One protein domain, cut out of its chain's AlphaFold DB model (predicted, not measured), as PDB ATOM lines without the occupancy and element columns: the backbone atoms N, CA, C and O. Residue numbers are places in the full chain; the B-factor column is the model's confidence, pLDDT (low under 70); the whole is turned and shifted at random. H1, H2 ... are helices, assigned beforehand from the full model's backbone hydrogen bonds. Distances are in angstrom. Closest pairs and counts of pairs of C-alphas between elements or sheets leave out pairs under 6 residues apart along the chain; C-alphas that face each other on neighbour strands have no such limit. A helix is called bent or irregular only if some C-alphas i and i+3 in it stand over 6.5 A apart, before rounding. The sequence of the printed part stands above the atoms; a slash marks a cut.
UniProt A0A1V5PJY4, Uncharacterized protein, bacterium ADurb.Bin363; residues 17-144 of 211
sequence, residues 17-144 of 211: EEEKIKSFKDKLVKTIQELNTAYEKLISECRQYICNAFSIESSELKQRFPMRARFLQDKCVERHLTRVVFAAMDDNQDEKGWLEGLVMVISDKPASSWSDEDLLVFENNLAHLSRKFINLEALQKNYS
ATOM      1  N   GLU A  17      -8.435  29.700 -60.448       77.81
ATOM      2  CA  GLU A  17      -7.756  28.827 -61.411       77.81
ATOM      3  C   GLU A  17      -7.158  27.593 -60.717       77.81
ATOM      4  O   GLU A  17      -6.489  27.696 -59.682       77.81
ATOM      5  N   GLU A  18      -7.347  26.424 -61.328       75.69
ATOM      6  CA  GLU A  18      -6.908  25.122 -60.807       75.69
ATOM      7  C   GLU A  18      -5.398  25.099 -60.484       75.69
ATOM      8  O   GLU A  18      -4.950  24.492 -59.506       75.69
ATOM      9  N   GLU A  19      -4.608  25.856 -61.249       78.62
ATOM     10  CA  GLU A  19      -3.165  26.032 -61.067       78.62
ATOM     11  C   GLU A  19      -2.813  26.800 -59.773       78.62
ATOM     12  O   GLU A  19      -1.872  26.435 -59.062       78.62
ATOM     13  N   LYS A  20      -3.618  27.805 -59.391       76.44
ATOM     14  CA  LYS A  20      -3.464  28.554 -58.128       76.44
ATOM     15  C   LYS A  20      -3.864  27.714 -56.918       76.44
ATOM     16  O   LYS A  20      -3.201  27.793 -55.885       76.44
ATOM     17  N   ILE A  21      -4.892  26.872 -57.053       79.56
ATOM     18  CA  ILE A  21      -5.297  25.915 -56.010       79.56
ATOM     19  C   ILE A  21      -4.179  24.894 -55.766       79.56
ATOM     20  O   ILE A  21      -3.834  24.608 -54.615       79.56
ATOM     21  N   LYS A  22      -3.566  24.379 -56.838       82.81
ATOM     22  CA  LYS A  22      -2.438  23.447 -56.743       82.81
ATOM     23  C   LYS A  22      -1.216  24.098 -56.090       82.81
ATOM     24  O   LYS A  22      -0.678  23.541 -55.137       82.81
ATOM     25  N   SER A  23      -0.846  25.308 -56.513       82.12
ATOM     26  CA  SER A  23       0.261  26.067 -55.912       82.12
ATOM     27  C   SER A  23       0.034  26.371 -54.423       82.12
ATOM     28  O   SER A  23       0.953  26.227 -53.613       82.12
ATOM     29  N   PHE A  24      -1.198  26.722 -54.036       80.81
ATOM     30  CA  PHE A  24      -1.572  26.907 -52.633       80.81
ATOM     31  C   PHE A  24      -1.399  25.618 -51.826       80.81
ATOM     32  O   PHE A  24      -0.777  25.639 -50.764       80.81
ATOM     33  N   LYS A  25      -1.905  24.490 -52.343       83.44
ATOM     34  CA  LYS A  25      -1.770  23.180 -51.696       83.44
ATOM     35  C   LYS A  25      -0.303  22.797 -51.518       83.44
ATOM     36  O   LYS A  25       0.082  22.398 -50.422       83.44
ATOM     37  N   ASP A  26       0.514  22.960 -52.555       86.00
ATOM     38  CA  ASP A  26       1.938  22.624 -52.512       86.00
ATOM     39  C   ASP A  26       2.685  23.495 -51.492       86.00
ATOM     40  O   ASP A  26       3.469  22.984 -50.688       86.00
ATOM     41  N   LYS A  27       2.398  24.802 -51.455       85.12
ATOM     42  CA  LYS A  27       3.019  25.720 -50.493       85.12
ATOM     43  C   LYS A  27       2.561  25.453 -49.059       85.12
ATOM     44  O   LYS A  27       3.391  25.471 -48.159       85.12
ATOM     45  N   LEU A  28       1.287  25.126 -48.846       84.12
ATOM     46  CA  LEU A  28       0.761  24.728 -47.538       84.12
ATOM     47  C   LEU A  28       1.430  23.444 -47.032       84.12
ATOM     48  O   LEU A  28       1.884  23.402 -45.891       84.12
ATOM     49  N   VAL A  29       1.523  22.411 -47.876       85.94
ATOM     50  CA  VAL A  29       2.195  21.149 -47.524       85.94
ATOM     51  C   VAL A  29       3.657  21.410 -47.176       85.94
ATOM     52  O   VAL A  29       4.129  20.923 -46.150       85.94
ATOM     53  N   LYS A  30       4.352  22.224 -47.978       85.06
ATOM     54  CA  LYS A  30       5.747  22.590 -47.728       85.06
ATOM     55  C   LYS A  30       5.917  23.323 -46.395       85.06
ATOM     56  O   LYS A  30       6.754  22.922 -45.596       85.06
ATOM     57  N   THR A  31       5.095  24.334 -46.116       80.81
ATOM     58  CA  THR A  31       5.159  25.080 -44.852       80.81
ATOM     59  C   THR A  31       4.846  24.190 -43.646       80.81
ATOM     60  O   THR A  31       5.518  24.294 -42.627       80.81
ATOM     61  N   ILE A  32       3.885  23.266 -43.750       79.19
ATOM     62  CA  ILE A  32       3.598  22.301 -42.675       79.19
ATOM     63  C   ILE A  32       4.789  21.358 -42.451       79.19
ATOM     64  O   ILE A  32       5.146  21.085 -41.310       79.19
ATOM     65  N   GLN A  33       5.427  20.873 -43.518       79.56
ATOM     66  CA  GLN A  33       6.629  20.038 -43.411       79.56
ATOM     67  C   GLN A  33       7.812  20.801 -42.796       79.56
ATOM     68  O   GLN A  33       8.538  20.254 -41.963       79.56
ATOM     69  N   GLU A  34       7.998  22.066 -43.175       78.12
ATOM     70  CA  GLU A  34       9.005  22.949 -42.585       78.12
ATOM     71  C   GLU A  34       8.741  23.151 -41.091       78.12
ATOM     72  O   GLU A  34       9.638  22.902 -40.291       78.12
ATOM     73  N   LEU A  35       7.507  23.476 -40.696       78.38
ATOM     74  CA  LEU A  35       7.117  23.627 -39.289       78.38
ATOM     75  C   LEU A  35       7.316  22.337 -38.484       78.38
ATOM     76  O   LEU A  35       7.853  22.380 -37.381       78.38
ATOM     77  N   ASN A  36       6.946  21.186 -39.053       77.12
ATOM     78  CA  ASN A  36       7.103  19.887 -38.393       77.12
ATOM     79  C   ASN A  36       8.571  19.523 -38.132       77.12
ATOM     80  O   ASN A  36       8.849  18.780 -37.198       77.12
ATOM     81  N   THR A  37       9.507  20.030 -38.943       85.38
ATOM     82  CA  THR A  37      10.943  19.716 -38.816       85.38
ATOM     83  C   THR A  37      11.768  20.848 -38.207       85.38
ATOM     84  O   THR A  37      12.918  20.625 -37.837       85.38
ATOM     85  N   ALA A  38      11.207  22.053 -38.079       85.31
ATOM     86  CA  ALA A  38      11.916  23.232 -37.586       85.31
ATOM     87  C   ALA A  38      12.466  23.028 -36.171       85.31
ATOM     88  O   ALA A  38      13.626  23.336 -35.912       85.31
ATOM     89  N   TYR A  39      11.666  22.442 -35.275       88.25
ATOM     90  CA  TYR A  39      12.094  22.209 -33.897       88.25
ATOM     91  C   TYR A  39      13.271  21.227 -33.807       88.25
ATOM     92  O   TYR A  39      14.252  21.485 -33.116       88.25
ATOM     93  N   GLU A  40      13.218  20.119 -34.550       89.25
ATOM     94  CA  GLU A  40      14.304  19.133 -34.558       89.25
ATOM     95  C   GLU A  40      15.592  19.708 -35.157       89.25
ATOM     96  O   GLU A  40      16.684  19.436 -34.652       89.25
ATOM     97  N   LYS A  41      15.470  20.552 -36.189       91.06
ATOM     98  CA  LYS A  41      16.604  21.288 -36.761       91.06
ATOM     99  C   LYS A  41      17.217  22.249 -35.749       91.06
ATOM    100  O   LYS A  41      18.423  22.183 -35.550       91.06
ATOM    101  N   LEU A  42      16.403  23.043 -35.053       93.19
ATOM    102  CA  LEU A  42      16.869  23.973 -34.022       93.19
ATOM    103  C   LEU A  42      17.663  23.253 -32.922       93.19
ATOM    104  O   LEU A  42      18.753  23.681 -32.549       93.19
ATOM    105  N   ILE A  43      17.143  22.131 -32.416       94.81
ATOM    106  CA  ILE A  43      17.837  21.338 -31.392       94.81
ATOM    107  C   ILE A  43      19.152  20.752 -31.936       94.81
ATOM    108  O   ILE A  43      20.163  20.744 -31.231       94.81
ATOM    109  N   SER A  44      19.167  20.305 -33.194       93.56
ATOM    110  CA  SER A  44      20.383  19.830 -33.867       93.56
ATOM    111  C   SER A  44      21.428  20.943 -34.048       93.56
ATOM    112  O   SER A  44      22.611  20.723 -33.796       93.56
ATOM    113  N   GLU A  45      21.012  22.154 -34.412       94.19
ATOM    114  CA  GLU A  45      21.889  23.327 -34.510       94.19
ATOM    115  C   GLU A  45      22.474  23.697 -33.142       94.19
ATOM    116  O   GLU A  45      23.691  23.823 -33.002       94.19
ATOM    117  N   CYS A  46      21.640  23.741 -32.097       95.88
ATOM    118  CA  CYS A  46      22.091  23.975 -30.725       95.88
ATOM    119  C   CYS A  46      23.133  22.942 -30.276       95.88
ATOM    120  O   CYS A  46      24.131  23.303 -29.647       95.88
ATOM    121  N   ARG A  47      22.946  21.662 -30.630       96.12
ATOM    122  CA  ARG A  47      23.946  20.615 -30.383       96.12
ATOM    123  C   ARG A  47      25.279  20.962 -31.028       96.12
ATOM    124  O   ARG A  47      26.299  20.852 -30.353       96.12
ATOM    125  N   GLN A  48      25.285  21.362 -32.299       94.56
ATOM    126  CA  GLN A  48      26.524  21.692 -33.006       94.56
ATOM    127  C   GLN A  48      27.223  22.898 -32.386       94.56
ATOM    128  O   GLN A  48      28.428  22.851 -32.157       94.56
ATOM    129  N   TYR A  49      26.472  23.931 -32.002       93.38
ATOM    130  CA  TYR A  49      27.046  25.070 -31.294       93.38
ATOM    131  C   TYR A  49      27.710  24.665 -29.977       93.38
ATOM    132  O   TYR A  49      28.833  25.087 -29.705       93.38
ATOM    133  N   ILE A  50      27.063  23.811 -29.177       95.25
ATOM    134  CA  ILE A  50      27.643  23.293 -27.928       95.25
ATOM    135  C   ILE A  50      28.899  22.460 -28.228       95.25
ATOM    136  O   ILE A  50      29.932  22.658 -27.591       95.25
ATOM    137  N   CYS A  51      28.839  21.565 -29.214       92.00
ATOM    138  CA  CYS A  51      29.975  20.739 -29.629       92.00
ATOM    139  C   CYS A  51      31.184  21.595 -30.012       92.00
ATOM    140  O   CYS A  51      32.275  21.375 -29.487       92.00
ATOM    141  N   ASN A  52      30.977  22.620 -30.836       85.81
ATOM    142  CA  ASN A  52      32.031  23.533 -31.269       85.81
ATOM    143  C   ASN A  52      32.584  24.341 -30.088       85.81
ATOM    144  O   ASN A  52      33.800  24.405 -29.896       85.81
ATOM    145  N   ALA A  53      31.705  24.883 -29.239       87.75
ATOM    146  CA  ALA A  53      32.089  25.686 -28.078       87.75
ATOM    147  C   ALA A  53      32.942  24.914 -27.057       87.75
ATOM    148  O   ALA A  53      33.760  25.519 -26.364       87.75
ATOM    149  N   PHE A  54      32.760  23.596 -26.957       86.62
ATOM    150  CA  PHE A  54      33.526  22.736 -26.054       86.62
ATOM    151  C   PHE A  54      34.566  21.858 -26.763       86.62
ATOM    152  O   PHE A  54      35.297  21.139 -26.076       86.62
ATOM    153  N   SER A  55      34.663  21.928 -28.093       84.00
ATOM    154  CA  SER A  55      35.503  21.066 -28.936       84.00
ATOM    155  C   SER A  55      35.274  19.570 -28.676       84.00
ATOM    156  O   SER A  55      36.217  18.814 -28.442       84.00
ATOM    157  N   ILE A  56      34.006  19.155 -28.653       85.88
ATOM    158  CA  ILE A  56      33.572  17.766 -28.439       85.88
ATOM    159  C   ILE A  56      32.920  17.255 -29.724       85.88
ATOM    160  O   ILE A  56      32.148  17.977 -30.347       85.88
ATOM    161  N   GLU A  57      33.189  16.009 -30.112       85.62
ATOM    162  CA  GLU A  57      32.479  15.388 -31.231       85.62
ATOM    163  C   GLU A  57      30.995  15.178 -30.898       85.62
ATOM    164  O   GLU A  57      30.630  14.784 -29.790       85.62
ATOM    165  N   SER A  58      30.118  15.395 -31.880       87.00
ATOM    166  CA  SER A  58      28.660  15.338 -31.685       87.00
ATOM    167  C   SER A  58      28.153  13.998 -31.126       87.00
ATOM    168  O   SER A  58      27.237  13.982 -30.300       87.00
ATOM    169  N   SER A  59      28.791  12.888 -31.513       87.44
ATOM    170  CA  SER A  59      28.532  11.524 -31.020       87.44
ATOM    171  C   SER A  59      28.962  11.301 -29.567       87.44
ATOM    172  O   SER A  59      28.426  10.428 -28.889       87.44
ATOM    173  N   GLU A  60      29.926  12.078 -29.079       87.75
ATOM    174  CA  GLU A  60      30.512  11.930 -27.747       87.75
ATOM    175  C   GLU A  60      29.957  12.945 -26.743       87.75
ATOM    176  O   GLU A  60      30.270  12.865 -25.551       87.75
ATOM    177  N   LEU A  61      29.118  13.889 -27.187       91.62
ATOM    178  CA  LEU A  61      28.634  15.004 -26.375       91.62
ATOM    179  C   LEU A  61      28.020  14.540 -25.042       91.62
ATOM    180  O   LEU A  61      28.426  15.024 -23.982       91.62
ATOM    181  N   LYS A  62      27.109  13.556 -25.076       90.06
ATOM    182  CA  LYS A  62      26.435  13.025 -23.875       90.06
ATOM    183  C   LYS A  62      27.365  12.216 -22.957       90.06
ATOM    184  O   LYS A  62      27.034  12.011 -21.797       90.06
ATOM    185  N   GLN A  63      28.529  11.768 -23.428       86.88
ATOM    186  CA  GLN A  63      29.503  11.057 -22.590       86.88
ATOM    187  C   GLN A  63      30.549  12.011 -22.007       86.88
ATOM    188  O   GLN A  63      30.786  12.012 -20.799       86.88
ATOM    189  N   ARG A  64      31.152  12.862 -22.845       86.56
ATOM    190  CA  ARG A  64      32.272  13.726 -22.448       86.56
ATOM    191  C   ARG A  64      31.833  14.952 -21.663       86.56
ATOM    192  O   ARG A  64      32.515  15.337 -20.714       86.56
ATOM    193  N   PHE A  65      30.715  15.581 -22.027       91.56
ATOM    194  CA  PHE A  65      30.316  16.829 -21.377       91.56
ATOM    195  C   PHE A  65      29.949  16.660 -19.888       91.56
ATOM    196  O   PHE A  65      30.488  17.419 -19.076       91.56
ATOM    197  N   PRO A  66      29.175  15.634 -19.472       90.69
ATOM    198  CA  PRO A  66      28.936  15.372 -18.051       90.69
ATOM    199  C   PRO A  66      30.223  15.095 -17.265       90.69
ATOM    200  O   PRO A  66      30.368  15.560 -16.136       90.69
ATOM    201  N   MET A  67      31.179  14.359 -17.851       86.31
ATOM    202  CA  MET A  67      32.468  14.079 -17.204       86.31
ATOM    203  C   MET A  67      33.215  15.372 -16.883       86.31
ATOM    204  O   MET A  67      33.685  15.538 -15.762       86.31
ATOM    205  N   ARG A  68      33.262  16.312 -17.836       86.75
ATOM    206  CA  ARG A  68      33.857  17.643 -17.637       86.75
ATOM    207  C   ARG A  68      33.124  18.436 -16.561       86.75
ATOM    208  O   ARG A  68      33.754  19.026 -15.688       86.75
ATOM    209  N   ALA A  69      31.793  18.423 -16.602       91.00
ATOM    210  CA  ALA A  69      30.950  19.159 -15.669       91.00
ATOM    211  C   ALA A  69      31.122  18.687 -14.212       91.00
ATOM    212  O   ALA A  69      31.205  19.525 -13.314       91.00
ATOM    213  N   ARG A  70      31.284  17.376 -13.971       86.81
ATOM    214  CA  ARG A  70      31.516  16.805 -12.625       86.81
ATOM    215  C   ARG A  70      32.711  17.418 -11.905       86.81
ATOM    216  O   ARG A  70      32.642  17.651 -10.703       86.81
ATOM    217  N   PHE A  71      33.781  17.751 -12.624       81.56
ATOM    218  CA  PHE A  71      34.952  18.395 -12.018       81.56
ATOM    219  C   PHE A  71      34.675  19.818 -11.518       81.56
ATOM    220  O   PHE A  71      35.405  20.324 -10.663       81.56
ATOM    221  N   LEU A  72      33.636  20.471 -12.042       86.56
ATOM    222  CA  LEU A  72      33.286  21.848 -11.708       86.56
ATOM    223  C   LEU A  72      32.129  21.965 -10.707       86.56
ATOM    224  O   LEU A  72      31.903  23.066 -10.205       86.56
ATOM    225  N   GLN A  73      31.440  20.863 -10.379       84.31
ATOM    226  CA  GLN A  73      30.232  20.841  -9.542       84.31
ATOM    227  C   GLN A  73      30.362  21.677  -8.256       84.31
ATOM    228  O   GLN A  73      29.516  22.527  -7.992       84.31
ATOM    229  N   ASP A  74      31.457  21.509  -7.510       83.31
ATOM    230  CA  ASP A  74      31.689  22.202  -6.231       83.31
ATOM    231  C   ASP A  74      32.586  23.448  -6.357       83.31
ATOM    232  O   ASP A  74      33.104  23.969  -5.365       83.31
ATOM    233  N   LYS A  75      32.855  23.899  -7.587       81.81
ATOM    234  CA  LYS A  75      33.788  25.000  -7.891       81.81
ATOM    235  C   LYS A  75      33.101  26.205  -8.526       81.81
ATOM    236  O   LYS A  75      33.691  27.285  -8.577       81.81
ATOM    237  N   CYS A  76      31.869  26.043  -8.999       83.75
ATOM    238  CA  CYS A  76      31.089  27.131  -9.569       83.75
ATOM    239  C   CYS A  76      30.489  28.021  -8.472       83.75
ATOM    240  O   CYS A  76      29.724  27.568  -7.628       83.75
ATOM    241  N   VAL A  77      30.813  29.315  -8.512       82.19
ATOM    242  CA  VAL A  77      30.199  30.336  -7.637       82.19
ATOM    243  C   VAL A  77      29.047  31.049  -8.353       82.19
ATOM    244  O   VAL A  77      28.076  31.487  -7.740       82.19
ATOM    245  N   GLU A  78      29.133  31.165  -9.678       89.00
ATOM    246  CA  GLU A  78      28.106  31.807 -10.487       89.00
ATOM    247  C   GLU A  78      26.895  30.894 -10.674       89.00
ATOM    248  O   GLU A  78      27.009  29.772 -11.172       89.00
ATOM    249  N   ARG A  79      25.710  31.409 -10.335       91.94
ATOM    250  CA  ARG A  79      24.453  30.653 -10.379       91.94
ATOM    251  C   ARG A  79      24.151  30.074 -11.764       91.94
ATOM    252  O   ARG A  79      23.729  28.925 -11.848       91.94
ATOM    253  N   HIS A  80      24.345  30.842 -12.839       93.81
ATOM    254  CA  HIS A  80      24.009  30.382 -14.194       93.81
ATOM    255  C   HIS A  80      24.917  29.239 -14.641       93.81
ATOM    256  O   HIS A  80      24.423  28.180 -15.016       93.81
ATOM    257  N   LEU A  81      26.232  29.402 -14.483       93.69
ATOM    258  CA  LEU A  81      27.196  28.345 -14.778       93.69
ATOM    259  C   LEU A  81      26.947  27.089 -13.934       93.69
ATOM    260  O   LEU A  81      27.007  25.981 -14.453       93.69
ATOM    261  N   THR A  82      26.605  27.264 -12.656       94.38
ATOM    262  CA  THR A  82      26.249  26.155 -11.761       94.38
ATOM    263  C   THR A  82      25.068  25.359 -12.319       94.38
ATOM    264  O   THR A  82      25.142  24.138 -12.415       94.38
ATOM    265  N   ARG A  83      24.000  26.036 -12.764       96.00
ATOM    266  CA  ARG A  83      22.850  25.368 -13.398       96.00
ATOM    267  C   ARG A  83      23.256  24.605 -14.655       96.00
ATOM    268  O   ARG A  83      22.797  23.484 -14.828       96.00
ATOM    269  N   VAL A  84      24.109  25.181 -15.504       95.94
ATOM    270  CA  VAL A  84      24.607  24.515 -16.722       95.94
ATOM    271  C   VAL A  84      25.410  23.264 -16.372       95.94
ATOM    272  O   VAL A  84      25.202  22.225 -16.985       95.94
ATOM    273  N   VAL A  85      26.278  23.337 -15.360       95.25
ATOM    274  CA  VAL A  85      27.044  22.186 -14.860       95.25
ATOM    275  C   VAL A  85      26.110  21.079 -14.373       95.25
ATOM    276  O   VAL A  85      26.276  19.932 -14.773       95.25
ATOM    277  N   PHE A  86      25.089  21.406 -13.578       95.06
ATOM    278  CA  PHE A  86      24.108  20.414 -13.131       95.06
ATOM    279  C   PHE A  86      23.272  19.839 -14.278       95.06
ATOM    280  O   PHE A  86      23.106  18.626 -14.338       95.06
ATOM    281  N   ALA A  87      22.809  20.672 -15.211       95.81
ATOM    282  CA  ALA A  87      22.059  20.220 -16.383       95.81
ATOM    283  C   ALA A  87      22.898  19.294 -17.275       95.81
ATOM    284  O   ALA A  87      22.406  18.281 -17.762       95.81
ATOM    285  N   ALA A  88      24.189  19.592 -17.437       95.31
ATOM    286  CA  ALA A  88      25.111  18.730 -18.163       95.31
ATOM    287  C   ALA A  88      25.258  17.351 -17.505       95.31
ATOM    288  O   ALA A  88      25.480  16.379 -18.214       95.31
ATOM    289  N   MET A  89      25.123  17.249 -16.180       94.00
ATOM    290  CA  MET A  89      25.250  15.996 -15.427       94.00
ATOM    291  C   MET A  89      23.943  15.212 -15.264       94.00
ATOM    292  O   MET A  89      23.994  14.120 -14.703       94.00
ATOM    293  N   ASP A  90      22.806  15.742 -15.716       93.25
ATOM    294  CA  ASP A  90      21.506  15.087 -15.555       93.25
ATOM    295  C   ASP A  90      21.407  13.824 -16.427       93.25
ATOM    296  O   ASP A  90      21.398  13.888 -17.656       93.25
ATOM    297  N   ASP A  91      21.335  12.661 -15.786       89.75
ATOM    298  CA  ASP A  91      21.232  11.348 -16.422       89.75
ATOM    299  C   ASP A  91      19.816  10.752 -16.360       89.75
ATOM    300  O   ASP A  91      19.594   9.641 -16.843       89.75
ATOM    301  N   ASN A  92      18.834  11.502 -15.848       89.25
ATOM    302  CA  ASN A  92      17.450  11.035 -15.705       89.25
ATOM    303  C   ASN A  92      16.641  11.087 -17.012       89.25
ATOM    304  O   ASN A  92      15.494  10.644 -17.046       89.25
ATOM    305  N   GLN A  93      17.212  11.655 -18.077       87.88
ATOM    306  CA  GLN A  93      16.558  11.866 -19.367       87.88
ATOM    307  C   GLN A  93      17.240  11.058 -20.479       87.88
ATOM    308  O   GLN A  93      18.442  10.752 -20.441       87.88
ATOM    309  N   ASP A  94      16.483  10.770 -21.537       92.12
ATOM    310  CA  ASP A  94      17.059  10.295 -22.791       92.12
ATOM    311  C   ASP A  94      17.946  11.382 -23.433       92.12
ATOM    312  O   ASP A  94      18.177  12.458 -22.884       92.12
ATOM    313  N   GLU A  95      18.610  11.077 -24.546       90.62
ATOM    314  CA  GLU A  95      19.556  12.032 -25.137       90.62
ATOM    315  C   GLU A  95      18.884  13.315 -25.643       90.62
ATOM    316  O   GLU A  95      19.461  14.397 -25.519       90.62
ATOM    317  N   LYS A  96      17.662  13.199 -26.166       91.44
ATOM    318  CA  LYS A  96      16.901  14.338 -26.670       91.44
ATOM    319  C   LYS A  96      16.452  15.244 -25.524       91.44
ATOM    320  O   LYS A  96      16.767  16.431 -25.552       91.44
ATOM    321  N   GLY A  97      15.808  14.689 -24.498       93.81
ATOM    322  CA  GLY A  97      15.351  15.438 -23.329       93.81
ATOM    323  C   GLY A  97      16.504  16.065 -22.546       93.81
ATOM    324  O   GLY A  97      16.399  17.208 -22.104       93.81
ATOM    325  N   TRP A  98      17.642  15.370 -22.444       96.62
ATOM    326  CA  TRP A  98      18.863  15.930 -21.858       96.62
ATOM    327  C   TRP A  98      19.349  17.172 -22.616       96.62
ATOM    328  O   TRP A  98      19.611  18.209 -22.007       96.62
ATOM    329  N   LEU A  99      19.436  17.092 -23.948       96.12
ATOM    330  CA  LEU A  99      19.875  18.214 -24.774       96.12
ATOM    331  C   LEU A  99      18.887  19.388 -24.701       96.12
ATOM    332  O   LEU A  99      19.315  20.528 -24.542       96.12
ATOM    333  N   GLU A 100      17.583  19.125 -24.769       95.44
ATOM    334  CA  GLU A 100      16.542  20.152 -24.623       95.44
ATOM    335  C   GLU A 100      16.614  20.843 -23.252       95.44
ATOM    336  O   GLU A 100      16.543  22.073 -23.172       95.44
ATOM    337  N   GLY A 101      16.826  20.074 -22.180       96.25
ATOM    338  CA  GLY A 101      17.027  20.597 -20.829       96.25
ATOM    339  C   GLY A 101      18.288  21.454 -20.717       96.25
ATOM    340  O   GLY A 101      18.245  22.554 -20.161       96.25
ATOM    341  N   LEU A 102      19.400  21.002 -21.300       96.81
ATOM    342  CA  LEU A 102      20.650  21.757 -21.332       96.81
ATOM    343  C   LEU A 102      20.491  23.085 -22.089       96.81
ATOM    344  O   LEU A 102      20.881  24.136 -21.578       96.81
ATOM    345  N   VAL A 103      19.869  23.052 -23.268       97.00
ATOM    346  CA  VAL A 103      19.578  24.239 -24.087       97.00
ATOM    347  C   VAL A 103      18.678  25.220 -23.335       97.00
ATOM    348  O   VAL A 103      18.974  26.415 -23.278       97.00
ATOM    349  N   MET A 104      17.629  24.717 -22.678       96.50
ATOM    350  CA  MET A 104      16.746  25.532 -21.846       96.50
ATOM    351  C   MET A 104      17.513  26.242 -20.728       96.50
ATOM    352  O   MET A 104      17.254  27.410 -20.455       96.50
ATOM    353  N   VAL A 105      18.455  25.561 -20.076       97.06
ATOM    354  CA  VAL A 105      19.239  26.142 -18.978       97.06
ATOM    355  C   VAL A 105      20.250  27.176 -19.478       97.06
ATOM    356  O   VAL A 105      20.457  28.190 -18.808       97.06
ATOM    357  N   ILE A 106      20.853  26.970 -20.652       96.31
ATOM    358  CA  ILE A 106      21.778  27.937 -21.266       96.31
ATOM    359  C   ILE A 106      21.046  29.239 -21.627       96.31
ATOM    360  O   ILE A 106      21.550  30.320 -21.318       96.31
ATOM    361  N   SER A 107      19.848  29.151 -22.213       94.75
ATOM    362  CA  SER A 107      19.055  30.328 -22.613       94.75
ATOM    363  C   SER A 107      18.118  30.870 -21.538       94.75
ATOM    364  O   SER A 107      17.501  31.908 -21.741       94.75
ATOM    365  N   ASP A 108      17.964  30.157 -20.422       94.12
ATOM    366  CA  ASP A 108      16.920  30.389 -19.414       94.12
ATOM    367  C   ASP A 108      15.490  30.428 -19.993       94.12
ATOM    368  O   ASP A 108      14.600  31.112 -19.487       94.12
ATOM    369  N   LYS A 109      15.269  29.692 -21.090       94.00
ATOM    370  CA  LYS A 109      14.018  29.679 -21.856       94.00
ATOM    371  C   LYS A 109      13.919  28.397 -22.690       94.00
ATOM    372  O   LYS A 109      14.880  28.076 -23.391       94.00
ATOM    373  N   PRO A 110      12.786  27.668 -22.680       93.00
ATOM    374  CA  PRO A 110      12.650  26.436 -23.453       93.00
ATOM    375  C   PRO A 110      12.650  26.720 -24.959       93.00
ATOM    376  O   PRO A 110      11.939  27.618 -25.419       93.00
ATOM    377  N   ALA A 111      13.394  25.911 -25.720       91.94
ATOM    378  CA  ALA A 111      13.566  26.063 -27.171       91.94
ATOM    379  C   ALA A 111      12.245  26.062 -27.959       91.94
ATOM    380  O   ALA A 111      12.141  26.685 -29.007       91.94
ATOM    381  N   SER A 112      11.198  25.419 -27.435       89.44
ATOM    382  CA  SER A 112       9.862  25.396 -28.048       89.44
ATOM    383  C   SER A 112       9.165  26.761 -28.079       89.44
ATOM    384  O   SER A 112       8.168  26.923 -28.776       89.44
ATOM    385  N   SER A 113       9.670  27.737 -27.319       90.94
ATOM    386  CA  SER A 113       9.135  29.102 -27.230       90.94
ATOM    387  C   SER A 113      10.035  30.148 -27.894       90.94
ATOM    388  O   SER A 113       9.857  31.350 -27.669       90.94
ATOM    389  N   TRP A 114      11.049  29.702 -28.635       93.56
ATOM    390  CA  TRP A 114      12.030  30.590 -29.241       93.56
ATOM    391  C   TRP A 114      11.508  31.248 -30.516       93.56
ATOM    392  O   TRP A 114      10.771  30.665 -31.308       93.56
ATOM    393  N   SER A 115      11.941  32.485 -30.683       90.12
ATOM    394  CA  SER A 115      12.000  33.223 -31.934       90.12
ATOM    395  C   SER A 115      13.430  33.171 -32.481       90.12
ATOM    396  O   SER A 115      14.352  32.758 -31.775       90.12
ATOM    397  N   ASP A 116      13.644  33.648 -33.705       86.44
ATOM    398  CA  ASP A 116      14.988  33.696 -34.299       86.44
ATOM    399  C   ASP A 116      15.961  34.564 -33.472       86.44
ATOM    400  O   ASP A 116      17.156  34.285 -33.401       86.44
ATOM    401  N   GLU A 117      15.454  35.586 -32.775       91.69
ATOM    402  CA  GLU A 117      16.256  36.424 -31.875       91.69
ATOM    403  C   GLU A 117      16.756  35.642 -30.652       91.69
ATOM    404  O   GLU A 117      17.876  35.861 -30.183       91.69
ATOM    405  N   ASP A 118      15.962  34.692 -30.150       94.06
ATOM    406  CA  ASP A 118      16.349  33.857 -29.011       94.06
ATOM    407  C   ASP A 118      17.530  32.932 -29.354       94.06
ATOM    408  O   ASP A 118      18.336  32.627 -28.472       94.06
ATOM    409  N   LEU A 119      17.685  32.536 -30.624       92.62
ATOM    410  CA  LEU A 119      18.844  31.759 -31.076       92.62
ATOM    411  C   LEU A 119      20.140  32.579 -30.983       92.62
ATOM    412  O   LEU A 119      21.152  32.086 -30.486       92.62
ATOM    413  N   LEU A 120      20.102  33.858 -31.364       92.06
ATOM    414  CA  LEU A 120      21.252  34.760 -31.220       92.06
ATOM    415  C   LEU A 120      21.620  34.973 -29.743       92.06
ATOM    416  O   LEU A 120      22.799  35.014 -29.378       92.06
ATOM    417  N   VAL A 121      20.611  35.082 -28.875       93.75
ATOM    418  CA  VAL A 121      20.816  35.173 -27.422       93.75
ATOM    419  C   VAL A 121      21.443  33.887 -26.878       93.75
ATOM    420  O   VAL A 121      22.382  33.963 -26.079       93.75
ATOM    421  N   PHE A 122      20.982  32.717 -27.331       96.12
ATOM    422  CA  PHE A 122      21.577  31.427 -26.984       96.12
ATOM    423  C   PHE A 122      23.057  31.367 -27.361       96.12
ATOM    424  O   PHE A 122      23.877  31.038 -26.506       96.12
ATOM    425  N   GLU A 123      23.418  31.720 -28.597       94.38
ATOM    426  CA  GLU A 123      24.807  31.690 -29.067       94.38
ATOM    427  C   GLU A 123      25.721  32.572 -28.206       94.38
ATOM    428  O   GLU A 123      26.795  32.142 -27.773       94.38
ATOM    429  N   ASN A 124      25.274  33.788 -27.881       93.00
ATOM    430  CA  ASN A 124      26.038  34.700 -27.034       93.00
ATOM    431  C   ASN A 124      26.186  34.172 -25.594       93.00
ATOM    432  O   ASN A 124      27.282  34.207 -25.019       93.00
ATOM    433  N   ASN A 125      25.105  33.639 -25.015       94.94
ATOM    434  CA  ASN A 125      25.130  33.029 -23.685       94.94
ATOM    435  C   ASN A 125      26.063  31.820 -23.652       94.94
ATOM    436  O   ASN A 125      26.896  31.710 -22.749       94.94
ATOM    437  N   LEU A 126      25.974  30.946 -24.654       95.94
ATOM    438  CA  LEU A 126      26.836  29.784 -24.802       95.94
ATOM    439  C   LEU A 126      28.304  30.200 -24.902       95.94
ATOM    440  O   LEU A 126      29.126  29.661 -24.167       95.94
ATOM    441  N   ALA A 127      28.636  31.184 -25.741       89.94
ATOM    442  CA  ALA A 127      30.003  31.678 -25.886       89.94
ATOM    443  C   ALA A 127      30.556  32.266 -24.577       89.94
ATOM    444  O   ALA A 127      31.746  32.151 -24.274       89.94
ATOM    445  N   HIS A 128      29.725  32.943 -23.783       91.62
ATOM    446  CA  HIS A 128      30.117  33.459 -22.468       91.62
ATOM    447  C   HIS A 128      30.325  32.340 -21.443       91.62
ATOM    448  O   HIS A 128      31.354  32.299 -20.763       91.62
ATOM    449  N   LEU A 129      29.372  31.414 -21.352       94.06
ATOM    450  CA  LEU A 129      29.405  30.292 -20.418       94.06
ATOM    451  C   LEU A 129      30.546  29.323 -20.728       94.06
ATOM    452  O   LEU A 129      31.241  28.910 -19.802       94.06
ATOM    453  N   SER A 130      30.787  29.006 -22.002       91.38
ATOM    454  CA  SER A 130      31.873  28.115 -22.423       91.38
ATOM    455  C   SER A 130      33.235  28.686 -22.043       91.38
ATOM    456  O   SER A 130      34.040  27.987 -21.429       91.38
ATOM    457  N   ARG A 131      33.470  29.985 -22.279       87.75
ATOM    458  CA  ARG A 131      34.699  30.675 -21.849       87.75
ATOM    459  C   ARG A 131      34.910  30.569 -20.343       87.75
ATOM    460  O   ARG A 131      36.010  30.245 -19.900       87.75
ATOM    461  N   LYS A 132      33.870  30.812 -19.541       89.56
ATOM    462  CA  LYS A 132      33.954  30.689 -18.076       89.56
ATOM    463  C   LYS A 132      34.222  29.259 -17.633       89.56
ATOM    464  O   LYS A 132      35.085  29.050 -16.783       89.56
ATOM    465  N   PHE A 133      33.513  28.299 -18.219       90.44
ATOM    466  CA  PHE A 133      33.679  26.876 -17.953       90.44
ATOM    467  C   PHE A 133      35.119  26.437 -18.236       90.44
ATOM    468  O   PHE A 133      35.785  25.925 -17.344       90.44
ATOM    469  N   ILE A 134      35.626  26.711 -19.441       85.00
ATOM    470  CA  ILE A 134      36.978  26.337 -19.883       85.00
ATOM    471  C   ILE A 134      38.044  27.014 -19.014       85.00
ATOM    472  O   ILE A 134      39.035  26.394 -18.634       85.00
ATOM    473  N   ASN A 135      37.842  28.283 -18.653       83.62
ATOM    474  CA  ASN A 135      38.761  28.982 -17.760       83.62
ATOM    475  C   ASN A 135      38.777  28.363 -16.358       83.62
ATOM    476  O   ASN A 135      39.853  28.186 -15.791       83.62
ATOM    477  N   LEU A 136      37.614  28.009 -15.804       84.25
ATOM    478  CA  LEU A 136      37.520  27.342 -14.504       84.25
ATOM    479  C   LEU A 136      38.123  25.938 -14.524       84.25
ATOM    480  O   LEU A 136      38.798  25.573 -13.562       84.25
ATOM    481  N   GLU A 137      37.920  25.196 -15.611       79.75
ATOM    482  CA  GLU A 137      38.536  23.890 -15.865       79.75
ATOM    483  C   GLU A 137      40.067  24.016 -15.877       79.75
ATOM    484  O   GLU A 137      40.754  23.297 -15.156       79.75
ATOM    485  N   ALA A 138      40.607  25.015 -16.582       73.81
ATOM    486  CA  ALA A 138      42.047  25.263 -16.666       73.81
ATOM    487  C   ALA A 138      42.693  25.757 -15.356       73.81
ATOM    488  O   ALA A 138      43.898  25.599 -15.166       73.81
ATOM    489  N   LEU A 139      41.923  26.380 -14.457       74.00
ATOM    490  CA  LEU A 139      42.410  26.841 -13.151       74.00
ATOM    491  C   LEU A 139      42.513  25.711 -12.114       74.00
ATOM    492  O   LEU A 139      43.108  25.915 -11.050       74.00
ATOM    493  N   GLN A 140      41.961  24.526 -12.388       69.69
ATOM    494  CA  GLN A 140      42.067  23.399 -11.467       69.69
ATOM    495  C   GLN A 140      43.506  22.849 -11.463       69.69
ATOM    496  O   GLN A 140      43.907  22.088 -12.336       69.69
ATOM    497  N   LYS A 141      44.283  23.207 -10.427       49.78
ATOM    498  CA  LYS A 141      45.658  22.711 -10.175       49.78
ATOM    499  C   LYS A 141      45.764  21.182 -10.078       49.78
ATOM    500  O   LYS A 141      46.843  20.647 -10.298       49.78
ATOM    501  N   ASN A 142      44.662  20.511  -9.748       46.69
ATOM    502  CA  ASN A 142      44.564  19.059  -9.597       46.69
ATOM    503  C   ASN A 142      43.724  18.448 -10.721       46.69
ATOM    504  O   ASN A 142      42.908  17.562 -10.470       46.69
ATOM    505  N   TYR A 143      43.899  18.917 -11.955       46.19
ATOM    506  CA  TYR A 143      43.441  18.160 -13.113       46.19
ATOM    507  C   TYR A 143      44.368  16.947 -13.320       46.19
ATOM    508  O   TYR A 143      45.122  16.866 -14.281       46.19
ATOM    509  N   SER A 144      44.363  16.012 -12.366       46.88
ATOM    510  CA  SER A 144      44.655  14.615 -12.664       46.88
ATOM    511  C   SER A 144      43.302  14.024 -13.021       46.88
ATOM    512  O   SER A 144      42.520  13.750 -12.105       46.88
TER     513      SER A 144
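This is residues 17 to 144 of the 211 residues of an uncharacterized protein of bacterium ADurb.Bin363 (UniProt A0A1V5PJY4). A compact body of helices has one long helical arm sticking out of it, residues 17 to 37, of which 18 to 37 belong to H1. In the body, H1b and H5 run side by side, the helical hairpin of H3 and H4 crosses them with H4, and H2 packs on H3. The printed part has 128 residues with five named helices, H1 to H5 in order, and no named strand: all helix. The whole is loose, with a radius of gyration of the C-alphas of 18.7 A, and spans 74 by 25 by 23 A; the body alone spans 43 by 24 by 23 A.

H1, residues 18 to 54, was assigned as one helix by its hydrogen bonds but is bent: C-alphas 36 and 39 are 7.1 A apart. Its arms are H1a, residues 18 to 36, 26.9 A long from C-alpha 18 at (-6.908, 25.122, -60.807), and H1b, residues 39 to 54, 22.8 A. H2 is residues 61 to 70, H3 79 to 88 and H4 95 to 107. H5, residues 116 to 138, is 33.4 A long and ends with C-alpha 138 at (42.047, 25.263, -16.666).

H1a is apart from H2, H3, H4 and H5. H1b touches H5 at a shallow tilt of 28 degrees, the same way, with residues 49 to 54 alone; the closest C-alphas, Ala 53 and Ser 130, are 6.2 A apart. H3 and H4 touch at 9 degrees, opposite ways, closest at C-alphas 87 and 102, 5.4 A. Every O i to N i+4 pair is within hydrogen-bond range in H1a, H1b, H3 and H4, against 4 of 6 in H2 and 18 of 19 in H5.

The C-alphas of Glu 17 and Asn 142, the two farthest apart, are 74.3 A apart. The printed part has no cut, and the four links between helices are short. The mean pLDDT of the printed part is 87.5; residues 140 to 144 are under 70.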